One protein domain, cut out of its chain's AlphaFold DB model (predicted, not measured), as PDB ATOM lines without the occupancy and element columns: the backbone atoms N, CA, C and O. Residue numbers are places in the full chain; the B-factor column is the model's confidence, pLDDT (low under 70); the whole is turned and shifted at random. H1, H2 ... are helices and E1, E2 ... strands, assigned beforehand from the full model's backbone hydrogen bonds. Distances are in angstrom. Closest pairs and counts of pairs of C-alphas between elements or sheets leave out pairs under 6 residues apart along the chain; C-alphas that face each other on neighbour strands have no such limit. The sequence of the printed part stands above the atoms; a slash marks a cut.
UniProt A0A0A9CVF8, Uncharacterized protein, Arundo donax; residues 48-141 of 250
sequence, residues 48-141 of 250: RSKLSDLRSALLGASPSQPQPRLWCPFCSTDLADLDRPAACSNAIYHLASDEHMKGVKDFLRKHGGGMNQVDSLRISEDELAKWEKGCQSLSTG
ATOM      1  N   ARG A  48     -21.031  90.608  12.392       91.44
ATOM      2  CA  ARG A  48     -21.716  90.634  11.089       91.44
ATOM      3  C   ARG A  48     -21.100  89.678  10.082       91.44
ATOM      4  O   ARG A  48     -21.854  89.013   9.383       91.44
ATOM      5  N   SER A  49     -19.771  89.588  10.023       87.44
ATOM      6  CA  SER A  49     -19.095  88.617   9.157       87.44
ATOM      7  C   SER A  49     -19.522  87.191   9.503       87.44
ATOM      8  O   SER A  49     -20.036  86.494   8.638       87.44
ATOM      9  N   LYS A  50     -19.464  86.809  10.786       85.06
ATOM     10  CA  LYS A  50     -19.908  85.478  11.235       85.06
ATOM     11  C   LYS A  50     -21.389  85.215  10.952       85.06
ATOM     12  O   LYS A  50     -21.762  84.107  10.581       85.06
ATOM     13  N   LEU A  51     -22.239  86.228  11.119       86.94
ATOM     14  CA  LEU A  51     -23.662  86.123  10.808       86.94
ATOM     15  C   LEU A  51     -23.905  85.973   9.297       86.94
ATOM     16  O   LEU A  51     -24.806  85.248   8.890       86.94
ATOM     17  N   SER A  52     -23.100  86.633   8.466       85.62
ATOM     18  CA  SER A  52     -23.132  86.490   7.007       85.62
ATOM     19  C   SER A  52     -22.675  85.102   6.561       85.62
ATOM     20  O   SER A  52     -23.294  84.515   5.671       85.62
ATOM     21  N   ASP A  53     -21.635  84.556   7.192       80.75
ATOM     22  CA  ASP A  53     -21.172  83.188   6.944       80.75
ATOM     23  C   ASP A  53     -22.273  82.186   7.300       80.75
ATOM     24  O   ASP A  53     -22.590  81.304   6.504       80.75
ATOM     25  N   LEU A  54     -22.937  82.394   8.444       79.62
ATOM     26  CA  LEU A  54     -24.092  81.604   8.855       79.62
ATOM     27  C   LEU A  54     -25.219  81.705   7.818       79.62
ATOM     28  O   LEU A  54     -25.621  80.682   7.278       79.62
ATOM     29  N   ARG A  55     -25.660  82.912   7.437       81.56
ATOM     30  CA  ARG A  55     -26.674  83.115   6.376       81.56
ATOM     31  C   ARG A  55     -26.321  82.389   5.074       81.56
ATOM     32  O   ARG A  55     -27.195  81.798   4.442       81.56
ATOM     33  N   SER A  56     -25.050  82.418   4.684       77.31
ATOM     34  CA  SER A  56     -24.565  81.774   3.458       77.31
ATOM     35  C   SER A  56     -24.589  80.249   3.573       77.31
ATOM     36  O   SER A  56     -25.067  79.574   2.660       77.31
ATOM     37  N   ALA A  57     -24.162  79.702   4.713       71.06
ATOM     38  CA  ALA A  57     -24.232  78.270   4.997       71.06
ATOM     39  C   ALA A  57     -25.680  77.746   4.984       71.06
ATOM     40  O   ALA A  57     -25.933  76.647   4.489       71.06
ATOM     41  N   LEU A  58     -26.641  78.551   5.454       66.12
ATOM     42  CA  LEU A  58     -28.069  78.214   5.428       66.12
ATOM     43  C   LEU A  58     -28.657  78.149   4.013       66.12
ATOM     44  O   LEU A  58     -29.559  77.352   3.765       66.12
ATOM     45  N   LEU A  59     -28.159  78.970   3.086       62.84
ATOM     46  CA  LEU A  59     -28.618  78.993   1.693       62.84
ATOM     47  C   LEU A  59     -27.926  77.936   0.812       62.84
ATOM     48  O   LEU A  59     -28.467  77.580  -0.231       62.84
ATOM     49  N   GLY A  60     -26.751  77.438   1.217       55.47
ATOM     50  CA  GLY A  60     -25.880  76.587   0.396       55.47
ATOM     51  C   GLY A  60     -25.834  75.096   0.750       55.47
ATOM     52  O   GLY A  60     -24.929  74.422   0.274       55.47
ATOM     53  N   ALA A  61     -26.743  74.597   1.597       47.56
ATOM     54  CA  ALA A  61     -26.737  73.267   2.228       47.56
ATOM     55  C   ALA A  61     -25.901  72.166   1.523       47.56
ATOM     56  O   ALA A  61     -26.385  71.455   0.643       47.56
ATOM     57  N   SER A  62     -24.667  71.963   2.005       41.94
ATOM     58  CA  SER A  62     -23.947  70.689   1.910       41.94
ATOM     59  C   SER A  62     -23.710  70.159   3.334       41.94
ATOM     60  O   SER A  62     -23.117  70.876   4.144       41.94
ATOM     61  N   PRO A  63     -24.149  68.933   3.676       47.41
ATOM     62  CA  PRO A  63     -24.071  68.376   5.034       47.41
ATOM     63  C   PRO A  63     -22.660  68.073   5.576       47.41
ATOM     64  O   PRO A  63     -22.558  67.481   6.646       47.41
ATOM     65  N   SER A  64     -21.579  68.382   4.846       44.47
ATOM     66  CA  SER A  64     -20.243  67.815   5.108       44.47
ATOM     67  C   SER A  64     -19.228  68.737   5.792       44.47
ATOM     68  O   SER A  64     -18.107  68.296   6.039       44.47
ATOM     69  N   GLN A  65     -19.565  69.996   6.082       47.16
ATOM     70  CA  GLN A  65     -18.610  70.936   6.679       47.16
ATOM     71  C   GLN A  65     -18.796  71.042   8.201       47.16
ATOM     72  O   GLN A  65     -19.929  71.245   8.642       47.16
ATOM     73  N   PRO A  66     -17.714  70.948   9.004       45.00
ATOM     74  CA  PRO A  66     -17.738  71.299  10.421       45.00
ATOM     75  C   PRO A  66     -18.207  72.744  10.565       45.00
ATOM     76  O   PRO A  66     -17.576  73.670  10.051       45.00
ATOM     77  N   GLN A  67     -19.347  72.938  11.212       55.03
ATOM     78  CA  GLN A  67     -19.952  74.254  11.306       55.03
ATOM     79  C   GLN A  67     -19.386  75.011  12.515       55.03
ATOM     80  O   GLN A  67     -19.189  74.433  13.587       55.03
ATOM     81  N   PRO A  68     -19.108  76.314  12.375       53.25
ATOM     82  CA  PRO A  68     -18.427  77.067  13.412       53.25
ATOM     83  C   PRO A  68     -19.321  77.237  14.645       53.25
ATOM     84  O   PRO A  68     -20.424  77.778  14.569       53.25
ATOM     85  N   ARG A  69     -18.804  76.844  15.813       67.50
ATOM     86  CA  ARG A  69     -19.380  77.216  17.113       67.50
ATOM     87  C   ARG A  69     -19.403  78.740  17.217       67.50
ATOM     88  O   ARG A  69     -18.355  79.390  17.149       67.50
ATOM     89  N   LEU A  70     -20.594  79.318  17.352       76.56
ATOM     90  CA  LEU A  70     -20.773  80.765  17.424       76.56
ATOM     91  C   LEU A  70     -21.019  81.180  18.875       76.56
ATOM     92  O   LEU A  70     -21.993  80.773  19.487       76.56
ATOM     93  N   TRP A  71     -20.167  82.038  19.426       83.94
ATOM     94  CA  TRP A  71     -20.470  82.743  20.672       83.94
ATOM     95  C   TRP A  71     -21.290  83.998  20.366       83.94
ATOM     96  O   TRP A  71     -20.894  84.793  19.507       83.94
ATOM     97  N   CYS A  72     -22.394  84.205  21.085       88.56
ATOM     98  CA  CYS A  72     -23.154  85.448  21.029       88.56
ATOM     99  C   CYS A  72     -22.644  86.431  22.101       88.56
ATOM    100  O   CYS A  72     -22.931  86.235  23.283       88.56
ATOM    101  N   PRO A  73     -21.930  87.516  21.734       87.56
ATOM    102  CA  PRO A  73     -21.420  88.487  22.705       87.56
ATOM    103  C   PRO A  73     -22.523  89.347  23.339       87.56
ATOM    104  O   PRO A  73     -22.318  89.899  24.412       87.56
ATOM    105  N   PHE A  74     -23.690  89.463  22.699       92.31
ATOM    106  CA  PHE A  74     -24.809  90.269  23.204       92.31
ATOM    107  C   PHE A  74     -25.566  89.558  24.325       92.31
ATOM    108  O   PHE A  74     -25.961  90.183  25.304       92.31
ATOM    109  N   CYS A  75     -25.728  88.242  24.183       90.12
ATOM    110  CA  CYS A  75     -26.440  87.387  25.130       90.12
ATOM    111  C   CYS A  75     -25.492  86.634  26.069       90.12
ATOM    112  O   CYS A  75     -25.948  85.939  26.971       90.12
ATOM    113  N   SER A  76     -24.178  86.733  25.845       87.12
ATOM    114  CA  SER A  76     -23.156  85.961  26.557       87.12
ATOM    115  C   SER A  76     -23.472  84.460  26.595       87.12
ATOM    116  O   SER A  76     -23.468  83.844  27.660       87.12
ATOM    117  N   THR A  77     -23.808  83.885  25.438       84.75
ATOM    118  CA  THR A  77     -24.238  82.482  25.319       84.75
ATOM    119  C   THR A  77     -23.504  81.779  24.182       84.75
ATOM    120  O   THR A  77     -23.356  82.336  23.088       84.75
ATOM    121  N   ASP A  78     -23.070  80.544  24.440       82.06
ATOM    122  CA  ASP A  78     -22.521  79.642  23.432       82.06
ATOM    123  C   ASP A  78     -23.651  79.080  22.574       82.06
ATOM    124  O   ASP A  78     -24.528  78.364  23.058       82.06
ATOM    125  N   LEU A  79     -23.612  79.363  21.275       77.81
ATOM    126  CA  LEU A  79     -24.503  78.768  20.285       77.81
ATOM    127  C   LEU A  79     -23.820  77.511  19.740       77.81
ATOM    128  O   LEU A  79     -23.349  77.451  18.602       77.81
ATOM    129  N   ALA A  80     -23.682  76.522  20.618       67.06
ATOM    130  CA  ALA A  80     -23.131  75.223  20.282       67.06
ATOM    131  C   ALA A  80     -24.263  74.294  19.843       67.06
ATOM    132  O   ALA A  80     -24.828  73.611  20.686       67.06
ATOM    133  N   ASP A  81     -24.602  74.271  18.551       54.47
ATOM    134  CA  ASP A  81     -25.373  73.148  17.993       54.47
ATOM    135  C   ASP A  81     -25.413  73.094  16.458       54.47
ATOM    136  O   ASP A  81     -26.429  72.779  15.855       54.47
ATOM    137  N   LEU A  82     -24.309  73.398  15.774       52.44
ATOM    138  CA  LEU A  82     -24.266  73.206  14.317       52.44
ATOM    139  C   LEU A  82     -23.639  71.859  13.906       52.44
ATOM    140  O   LEU A  82     -23.587  71.535  12.723       52.44
ATOM    141  N   ASP A  83     -23.216  71.041  14.878       44.81
ATOM    142  CA  ASP A  83     -22.561  69.744  14.648       44.81
ATOM    143  C   ASP A  83     -23.549  68.623  14.247       44.81
ATOM    144  O   ASP A  83     -23.129  67.497  13.974       44.81
ATOM    145  N   ARG A  84     -24.867  68.887  14.189       45.31
ATOM    146  CA  ARG A  84     -25.871  67.916  13.714       45.31
ATOM    147  C   ARG A  84     -26.619  68.448  12.490       45.31
ATOM    148  O   ARG A  84     -27.159  69.548  12.568       45.31
ATOM    149  N   PRO A  85     -26.796  67.648  11.420       44.81
ATOM    150  CA  PRO A  85     -27.506  68.062  10.201       44.81
ATOM    151  C   PRO A  85     -28.961  68.533  10.400       44.81
ATOM    152  O   PRO A  85     -29.531  69.140   9.501       44.81
ATOM    153  N   ALA A  86     -29.563  68.261  11.565       46.72
ATOM    154  CA  ALA A  86     -30.897  68.720  11.961       46.72
ATOM    155  C   ALA A  86     -30.891  69.763  13.105       46.72
ATOM    156  O   ALA A  86     -31.959  70.226  13.490       46.72
ATOM    157  N   ALA A  87     -29.723  70.119  13.660       46.41
ATOM    158  CA  ALA A  87     -29.579  70.974  14.849       46.41
ATOM    159  C   ALA A  87     -29.221  72.439  14.549       46.41
ATOM    160  O   ALA A  87     -29.184  73.255  15.470       46.41
ATOM    161  N   CYS A  88     -29.088  72.823  13.268       51.75
ATOM    162  CA  CYS A  88     -28.956  74.231  12.864       51.75
ATOM    163  C   CYS A  88     -30.060  75.149  13.437       51.75
ATOM    164  O   CYS A  88     -29.894  76.364  13.454       51.75
ATOM    165  N   SER A  89     -31.153  74.580  13.950       60.62
ATOM    166  CA  SER A  89     -32.255  75.251  14.629       60.62
ATOM    167  C   SER A  89     -31.821  76.177  15.768       60.62
ATOM    168  O   SER A  89     -32.260  77.323  15.820       60.62
ATOM    169  N   ASN A  90     -30.956  75.735  16.683       73.56
ATOM    170  CA  ASN A  90     -30.839  76.409  17.986       73.56
ATOM    171  C   ASN A  90     -30.158  77.784  17.894       73.56
ATOM    172  O   ASN A  90     -30.596  78.743  18.531       73.56
ATOM    173  N   ALA A  91     -29.129  77.914  17.051       79.81
ATOM    174  CA  ALA A  91     -28.457  79.191  16.820       79.81
ATOM    175  C   ALA A  91     -29.342  80.173  16.038       79.81
ATOM    176  O   ALA A  91     -29.366  81.360  16.349       79.81
ATOM    177  N   ILE A  92     -30.086  79.686  15.041       82.81
ATOM    178  CA  ILE A  92     -30.943  80.531  14.201       82.81
ATOM    179  C   ILE A  92     -32.121  81.056  15.017       82.81
ATOM    180  O   ILE A  92     -32.355  82.263  15.019       82.81
ATOM    181  N   TYR A  93     -32.804  80.187  15.770       85.56
ATOM    182  CA  TYR A  93     -33.888  80.604  16.658       85.56
ATOM    183  C   TYR A  93     -33.398  81.591  17.716       85.56
ATOM    184  O   TYR A  93     -34.059  82.597  17.952       85.56
ATOM    185  N   HIS A  94     -32.208  81.377  18.293       90.62
ATOM    186  CA  HIS A  94     -31.611  82.362  19.195       90.62
ATOM    187  C   HIS A  94     -31.434  83.721  18.510       90.62
ATOM    188  O   HIS A  94     -31.881  84.736  19.033       90.62
ATOM    189  N   LEU A  95     -30.813  83.756  17.330       90.75
ATOM    190  CA  LEU A  95     -30.524  85.000  16.610       90.75
ATOM    191  C   LEU A  95     -31.778  85.709  16.070       90.75
ATOM    192  O   LEU A  95     -31.705  86.905  15.775       90.75
ATOM    193  N   ALA A  96     -32.891  84.988  15.932       92.00
ATOM    194  CA  ALA A  96     -34.200  85.524  15.563       92.00
ATOM    195  C   ALA A  96     -35.074  85.900  16.776       92.00
ATOM    196  O   ALA A  96     -36.077  86.584  16.609       92.00
ATOM    197  N   SER A  97     -34.698  85.480  17.989       91.88
ATOM    198  CA  SER A  97     -35.496  85.685  19.201       91.88
ATOM    199  C   SER A  97     -35.580  87.149  19.649       91.88
ATOM    200  O   SER A  97     -34.662  87.959  19.447       91.88
ATOM    201  N   ASP A  98     -36.666  87.473  20.351       93.69
ATOM    202  CA  ASP A  98     -36.839  88.769  21.006       93.69
ATOM    203  C   ASP A  98     -35.821  88.982  22.134       93.69
ATOM    204  O   ASP A  98     -35.366  90.112  22.362       93.69
ATOM    205  N   GLU A  99     -35.402  87.909  22.811       94.31
ATOM    206  CA  GLU A  99     -34.350  87.942  23.826       94.31
ATOM    207  C   GLU A  99     -33.025  88.434  23.238       94.31
ATOM    208  O   GLU A  99     -32.381  89.315  23.818       94.31
ATOM    209  N   HIS A 100     -32.639  87.931  22.062       95.31
ATOM    210  CA  HIS A 100     -31.444  88.403  21.362       95.31
ATOM    211  C   HIS A 100     -31.582  89.861  20.935       95.31
ATOM    212  O   HIS A 100     -30.670  90.659  21.164       95.31
ATOM    213  N   MET A 101     -32.738  90.259  20.399       95.00
ATOM    214  CA  MET A 101     -32.985  91.662  20.053       95.00
ATOM    215  C   MET A 101     -32.836  92.583  21.275       95.00
ATOM    216  O   MET A 101     -32.248  93.667  21.170       95.00
ATOM    217  N   LYS A 102     -33.351  92.168  22.435       96.06
ATOM    218  CA  LYS A 102     -33.182  92.900  23.694       96.06
ATOM    219  C   LYS A 102     -31.705  92.976  24.087       96.06
ATOM    220  O   LYS A 102     -31.213  94.076  24.334       96.06
ATOM    221  N   GLY A 103     -30.987  91.852  24.044       95.31
ATOM    222  CA  GLY A 103     -29.551  91.789  24.324       95.31
ATOM    223  C   GLY A 103     -28.729  92.725  23.434       95.31
ATOM    224  O   GLY A 103     -27.901  93.488  23.932       95.31
ATOM    225  N   VAL A 104     -29.006  92.758  22.126       96.00
ATOM    226  CA  VAL A 104     -28.349  93.675  21.177       96.00
ATOM    227  C   VAL A 104     -28.620  95.134  21.549       96.00
ATOM    228  O   VAL A 104     -27.687  95.939  21.623       96.00
ATOM    229  N   LYS A 105     -29.883  95.496  21.810       96.25
ATOM    230  CA  LYS A 105     -30.257  96.869  22.189       96.25
ATOM    231  C   LYS A 105     -29.572  97.300  23.486       96.25
ATOM    232  O   LYS A 105     -29.078  98.430  23.559       96.25
ATOM    233  N   ASP A 106     -29.526  96.423  24.482       95.12
ATOM    234  CA  ASP A 106     -28.903  96.691  25.780       95.12
ATOM    235  C   ASP A 106     -27.382  96.823  25.649       95.12
ATOM    236  O   ASP A 106     -26.794  97.785  26.155       95.12
ATOM    237  N   PHE A 107     -26.753  95.934  24.880       94.88
ATOM    238  CA  PHE A 107     -25.324  95.980  24.583       94.88
ATOM    239  C   PHE A 107     -24.920  97.288  23.893       94.88
ATOM    240  O   PHE A 107     -23.978  97.962  24.325       94.88
ATOM    241  N   LEU A 108     -25.655  97.701  22.855       94.31
ATOM    242  CA  LEU A 108     -25.383  98.958  22.152       94.31
ATOM    243  C   LEU A 108     -25.549 100.160  23.091       94.31
ATOM    244  O   LEU A 108     -24.703 101.055  23.096       94.31
ATOM    245  N   ARG A 109     -26.572 100.164  23.956       93.50
ATOM    246  CA  ARG A 109     -26.774 101.229  24.954       93.50
ATOM    247  C   ARG A 109     -25.646 101.283  25.991       93.50
ATOM    248  O   ARG A 109     -25.188 102.378  26.336       93.50
ATOM    249  N   LYS A 110     -25.180 100.119  26.461       91.94
ATOM    250  CA  LYS A 110     -24.067  99.978  27.418       91.94
ATOM    251  C   LYS A 110     -22.766 100.518  26.822       91.94
ATOM    252  O   LYS A 110     -22.099 101.330  27.460       91.94
ATOM    253  N   HIS A 111     -22.453 100.142  25.584       92.50
ATOM    254  CA  HIS A 111     -21.164 100.445  24.956       92.50
ATOM    255  C   HIS A 111     -21.152 101.682  24.046       92.50
ATOM    256  O   HIS A 111     -20.095 102.027  23.527       92.50
ATOM    257  N   GLY A 112     -22.277 102.388  23.889       91.62
ATOM    258  CA  GLY A 112     -22.357 103.613  23.083       91.62
ATOM    259  C   GLY A 112     -22.455 103.368  21.573       91.62
ATOM    260  O   GLY A 112     -22.014 104.206  20.790       91.62
ATOM    261  N   GLY A 113     -23.003 102.223  21.167       90.31
ATOM    262  CA  GLY A 113     -23.262 101.881  19.770       90.31
ATOM    263  C   GLY A 113     -24.538 102.523  19.216       90.31
ATOM    264  O   GLY A 113     -25.463 102.857  19.957       90.31
ATOM    265  N   GLY A 114     -24.589 102.684  17.893       92.12
ATOM    266  CA  GLY A 114     -25.747 103.240  17.190       92.12
ATOM    267  C   GLY A 114     -26.901 102.241  17.084       92.12
ATOM    268  O   GLY A 114     -26.713 101.108  16.643       92.12
ATOM    269  N   MET A 115     -28.112 102.673  17.446       92.56
ATOM    270  CA  MET A 115     -29.316 101.827  17.417       92.56
ATOM    271  C   MET A 115     -29.805 101.514  15.992       92.56
ATOM    272  O   MET A 115     -30.554 100.568  15.784       92.56
ATOM    273  N   ASN A 116     -29.334 102.263  14.994       91.94
ATOM    274  CA  ASN A 116     -29.626 102.047  13.575       91.94
ATOM    275  C   ASN A 116     -29.022 100.751  13.009       91.94
ATOM    276  O   ASN A 116     -29.259 100.421  11.853       91.94
ATOM    277  N   GLN A 117     -28.211 100.036  13.792       89.69
ATOM    278  CA  GLN A 117     -27.529  98.824  13.348       89.69
ATOM    279  C   GLN A 117     -28.133  97.541  13.939       89.69
ATOM    280  O   GLN A 117     -27.623  96.463  13.643       89.69
ATOM    281  N   VAL A 118     -29.190  97.633  14.758       92.69
ATOM    282  CA  VAL A 118     -29.803  96.481  15.449       92.69
ATOM    283  C   VAL A 118     -30.244  95.400  14.462       92.69
ATOM    284  O   VAL A 118     -29.884  94.240  14.644       92.69
ATOM    285  N   ASP A 119     -30.932  95.772  13.380       91.44
ATOM    286  CA  ASP A 119     -31.431  94.800  12.398       91.44
ATOM    287  C   ASP A 119     -30.306  94.047  11.675       91.44
ATOM    288  O   ASP A 119     -30.442  92.870  11.361       91.44
ATOM    289  N   SER A 120     -29.139  94.677  11.498       91.75
ATOM    290  CA  SER A 120     -27.973  94.023  10.883       91.75
ATOM    291  C   SER A 120     -27.322  92.946  11.762       91.75
ATOM    292  O   SER A 120     -26.471  92.198  11.284       91.75
ATOM    293  N   LEU A 121     -27.682  92.898  13.049       92.75
ATOM    294  CA  LEU A 121     -27.100  92.013  14.063       92.75
ATOM    295  C   LEU A 121     -28.050  90.872  14.463       92.75
ATOM    296  O   LEU A 121     -27.726  90.112  15.375       92.75
ATOM    297  N   ARG A 122     -29.207  90.744  13.808       92.88
ATOM    298  CA  ARG A 122     -30.184  89.670  14.031       92.88
ATOM    299  C   ARG A 122     -30.514  88.945  12.731       92.88
ATOM    300  O   ARG A 122     -30.169  89.431  11.654       92.88
ATOM    301  N   ILE A 123     -31.181  87.805  12.858       90.06
ATOM    302  CA  ILE A 123     -31.891  87.154  11.753       90.06
ATOM    303  C   ILE A 123     -33.330  87.670  11.787       90.06
ATOM    304  O   ILE A 123     -33.934  87.705  12.860       90.06
ATOM    305  N   SER A 124     -33.861  88.139  10.658       88.44
ATOM    306  CA  SER A 124     -35.265  88.564  10.610       88.44
ATOM    307  C   SER A 124     -36.212  87.363  10.570       88.44
ATOM    308  O   SER A 124     -35.831  86.262  10.174       88.44
ATOM    309  N   GLU A 125     -37.476  87.580  10.932       87.44
ATOM    310  CA  GLU A 125     -38.517  86.552  10.806       87.44
ATOM    311  C   GLU A 125     -38.660  86.055   9.357       87.44
ATOM    312  O   GLU A 125     -38.823  84.860   9.132       87.44
ATOM    313  N   ASP A 126     -38.497  86.936   8.365       87.56
ATOM    314  CA  ASP A 126     -38.517  86.558   6.946       87.56
ATOM    315  C   ASP A 126     -37.350  85.632   6.570       87.56
ATOM    316  O   ASP A 126     -37.520  84.661   5.824       87.56
ATOM    317  N   GLU A 127     -36.146  85.922   7.080       85.69
ATOM    318  CA  GLU A 127     -34.962  85.081   6.881       85.69
ATOM    319  C   GLU A 127     -35.148  83.708   7.539       85.69
ATOM    320  O   GLU A 127     -34.820  82.685   6.927       85.69
ATOM    321  N   LEU A 128     -35.728  83.680   8.744       85.38
ATOM    322  CA  LEU A 128     -36.066  82.452   9.462       85.38
ATOM    323  C   LEU A 128     -37.102  81.620   8.691       85.38
ATOM    324  O   LEU A 128     -36.857  80.446   8.415       85.38
ATOM    325  N   ALA A 129     -38.212  82.222   8.259       85.38
ATOM    326  CA  ALA A 129     -39.267  81.532   7.513       85.38
ATOM    327  C   ALA A 129     -38.754  80.959   6.179       85.38
ATOM    328  O   ALA A 129     -39.097  79.838   5.781       85.38
ATOM    329  N   LYS A 130     -37.887  81.706   5.482       83.94
ATOM    330  CA  LYS A 130     -37.232  81.234   4.255       83.94
ATOM    331  C   LYS A 130     -36.349  80.016   4.525       83.94
ATOM    332  O   LYS A 130     -36.360  79.074   3.727       83.94
ATOM    333  N   TRP A 131     -35.605  80.028   5.628       81.06
ATOM    334  CA  TRP A 131     -34.773  78.901   6.034       81.06
ATOM    335  C   TRP A 131     -35.609  77.663   6.395       81.06
ATOM    336  O   TRP A 131     -35.352  76.584   5.856       81.06
ATOM    337  N   GLU A 132     -36.658  77.812   7.208       79.00
ATOM    338  CA  GLU A 132     -37.537  76.701   7.606       79.00
ATOM    339  C   GLU A 132     -38.183  76.015   6.395       79.00
ATOM    340  O   GLU A 132     -38.189  74.783   6.287       79.00
ATOM    341  N   LYS A 133     -38.658  76.806   5.423       79.88
ATOM    342  CA  LYS A 133     -39.176  76.285   4.150       79.88
ATOM    343  C   LYS A 133     -38.103  75.519   3.366       79.88
ATOM    344  O   LYS A 133     -38.399  74.476   2.774       79.88
ATOM    345  N   GLY A 134     -36.861  76.005   3.365       71.56
ATOM    346  CA  GLY A 134     -35.715  75.314   2.766       71.56
ATOM    347  C   GLY A 134     -35.481  73.933   3.387       71.56
ATOM    348  O   GLY A 134     -35.381  72.938   2.666       71.56
ATOM    349  N   CYS A 135     -35.503  73.840   4.718       69.75
ATOM    350  CA  CYS A 135     -35.361  72.574   5.442       69.75
ATOM    351  C   CYS A 135     -36.492  71.578   5.140       69.75
ATOM    352  O   CYS A 135     -36.228  70.400   4.878       69.75
ATOM    353  N   GLN A 136     -37.747  72.036   5.108       66.31
ATOM    354  CA  GLN A 136     -38.892  71.182   4.764       66.31
ATOM    355  C   GLN A 136     -38.768  70.609   3.340       66.31
ATOM    356  O   GLN A 136     -39.010  69.416   3.119       66.31
ATOM    357  N   SER A 137     -38.304  71.426   2.392       60.19
ATOM    358  CA  SER A 137     -38.101  71.034   0.990       60.19
ATOM    359  C   SER A 137     -37.052  69.919   0.847       60.19
ATOM    360  O   SER A 137     -37.277  68.939   0.135       60.19
ATOM    361  N   LEU A 138     -35.941  70.018   1.586       60.50
ATOM    362  CA  LEU A 138     -34.865  69.017   1.596       60.50
ATOM    363  C   LEU A 138     -35.293  67.702   2.272       60.50
ATOM    364  O   LEU A 138     -34.949  66.619   1.798       60.50
ATOM    365  N   SER A 139     -36.108  67.774   3.331       54.06
ATOM    366  CA  SER A 139     -36.629  66.583   4.022       54.06
ATOM    367  C   SER A 139     -37.626  65.769   3.180       54.06
ATOM    368  O   SER A 139     -37.709  64.547   3.314       54.06
ATOM    369  N   THR A 140     -38.350  66.431   2.272       50.00
ATOM    370  CA  THR A 140     -39.356  65.794   1.406       50.00
ATOM    371  C   THR A 140     -38.706  65.102   0.200       50.00
ATOM    372  O   THR A 140     -39.196  64.069  -0.256       50.00
ATOM    373  N   GLY A 141     -37.559  65.606  -0.272       45.56
ATOM    374  CA  GLY A 141     -36.754  64.965  -1.321       45.56
ATOM    375  C   GLY A 141     -36.070  63.669  -0.868       45.56
ATOM    376  O   GLY A 141     -35.967  62.727  -1.649       45.56
TER     377      GLY A 141
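AT A GLANCE: This is residues 48 to 141 of the 250 residues of an uncharacterized protein of Arundo donax (UniProt A0A0A9CVF8). Look for a short helix, H2, in the middle of an elongated, mostly helical domain, with a small two-strand hairpin, E1 and E2, packed by its residues 90 to 95 and H1 and H4 near it on other sides. H3 makes one end of the long axis and the far part of H4 the other. The printed part has 94 residues, with four named helices and two named strands in the order H1, E1, E2, H2, H3, H4; the sheet E1 - E2 is antiparallel. It is compact, with a radius of gyration of the C-alphas of 13.9 A, and spans 47 by 24 by 20 A.

IN THESE COORDINATES: Find C-alpha 48 at (-21.716, 90.634, 11.089), where H1, residues 48 to 59, begins and runs 16.5 A. E1 is residues 70 to 72 and E2 residues 77 to 79. H2 is residues 89 to 96, and H3, residues 98 to 111, runs 19.9 A. H4, residues 125 to 141, runs 24.8 A to C-alpha 141 at (-36.754, 64.965, -1.321).

HOW THE PARTS SIT: H1 is near H2. H1 and H4 are close but not clearly touching, Leu 58 and Trp 131 having the closest C-alphas, 6.8 A apart. In the hairpin, N 79 and O 70 are within hydrogen-bond range at 2.8 A. The closest C-alphas of E2 and H2, Leu 79 and Ala 91, are 5.3 A apart. H2 and H3 are close but not clearly touching, with C-alphas 94 and 100 closest at 6.4 A, at a steep tilt of 53 degrees. H4 touches H2 with residues 125 to 128 alone, Ala 96 and Glu 125 closest at 6.5 A between C-alphas, opposite ways at a shallow tilt of 20 degrees. H3 and H4 are apart. In H1, H2, H3 and H4 every O i to N i+4 pair is within hydrogen-bond range.

THE WHOLE: The C-alphas farthest apart, of Gly 112 and Gly 141, are 47.9 A apart. The printed part has no cut, and the link from H3 to H4 is long. Look for pLDDT under 70 in residues 58 to 69, 80 to 89 and 135 to 141.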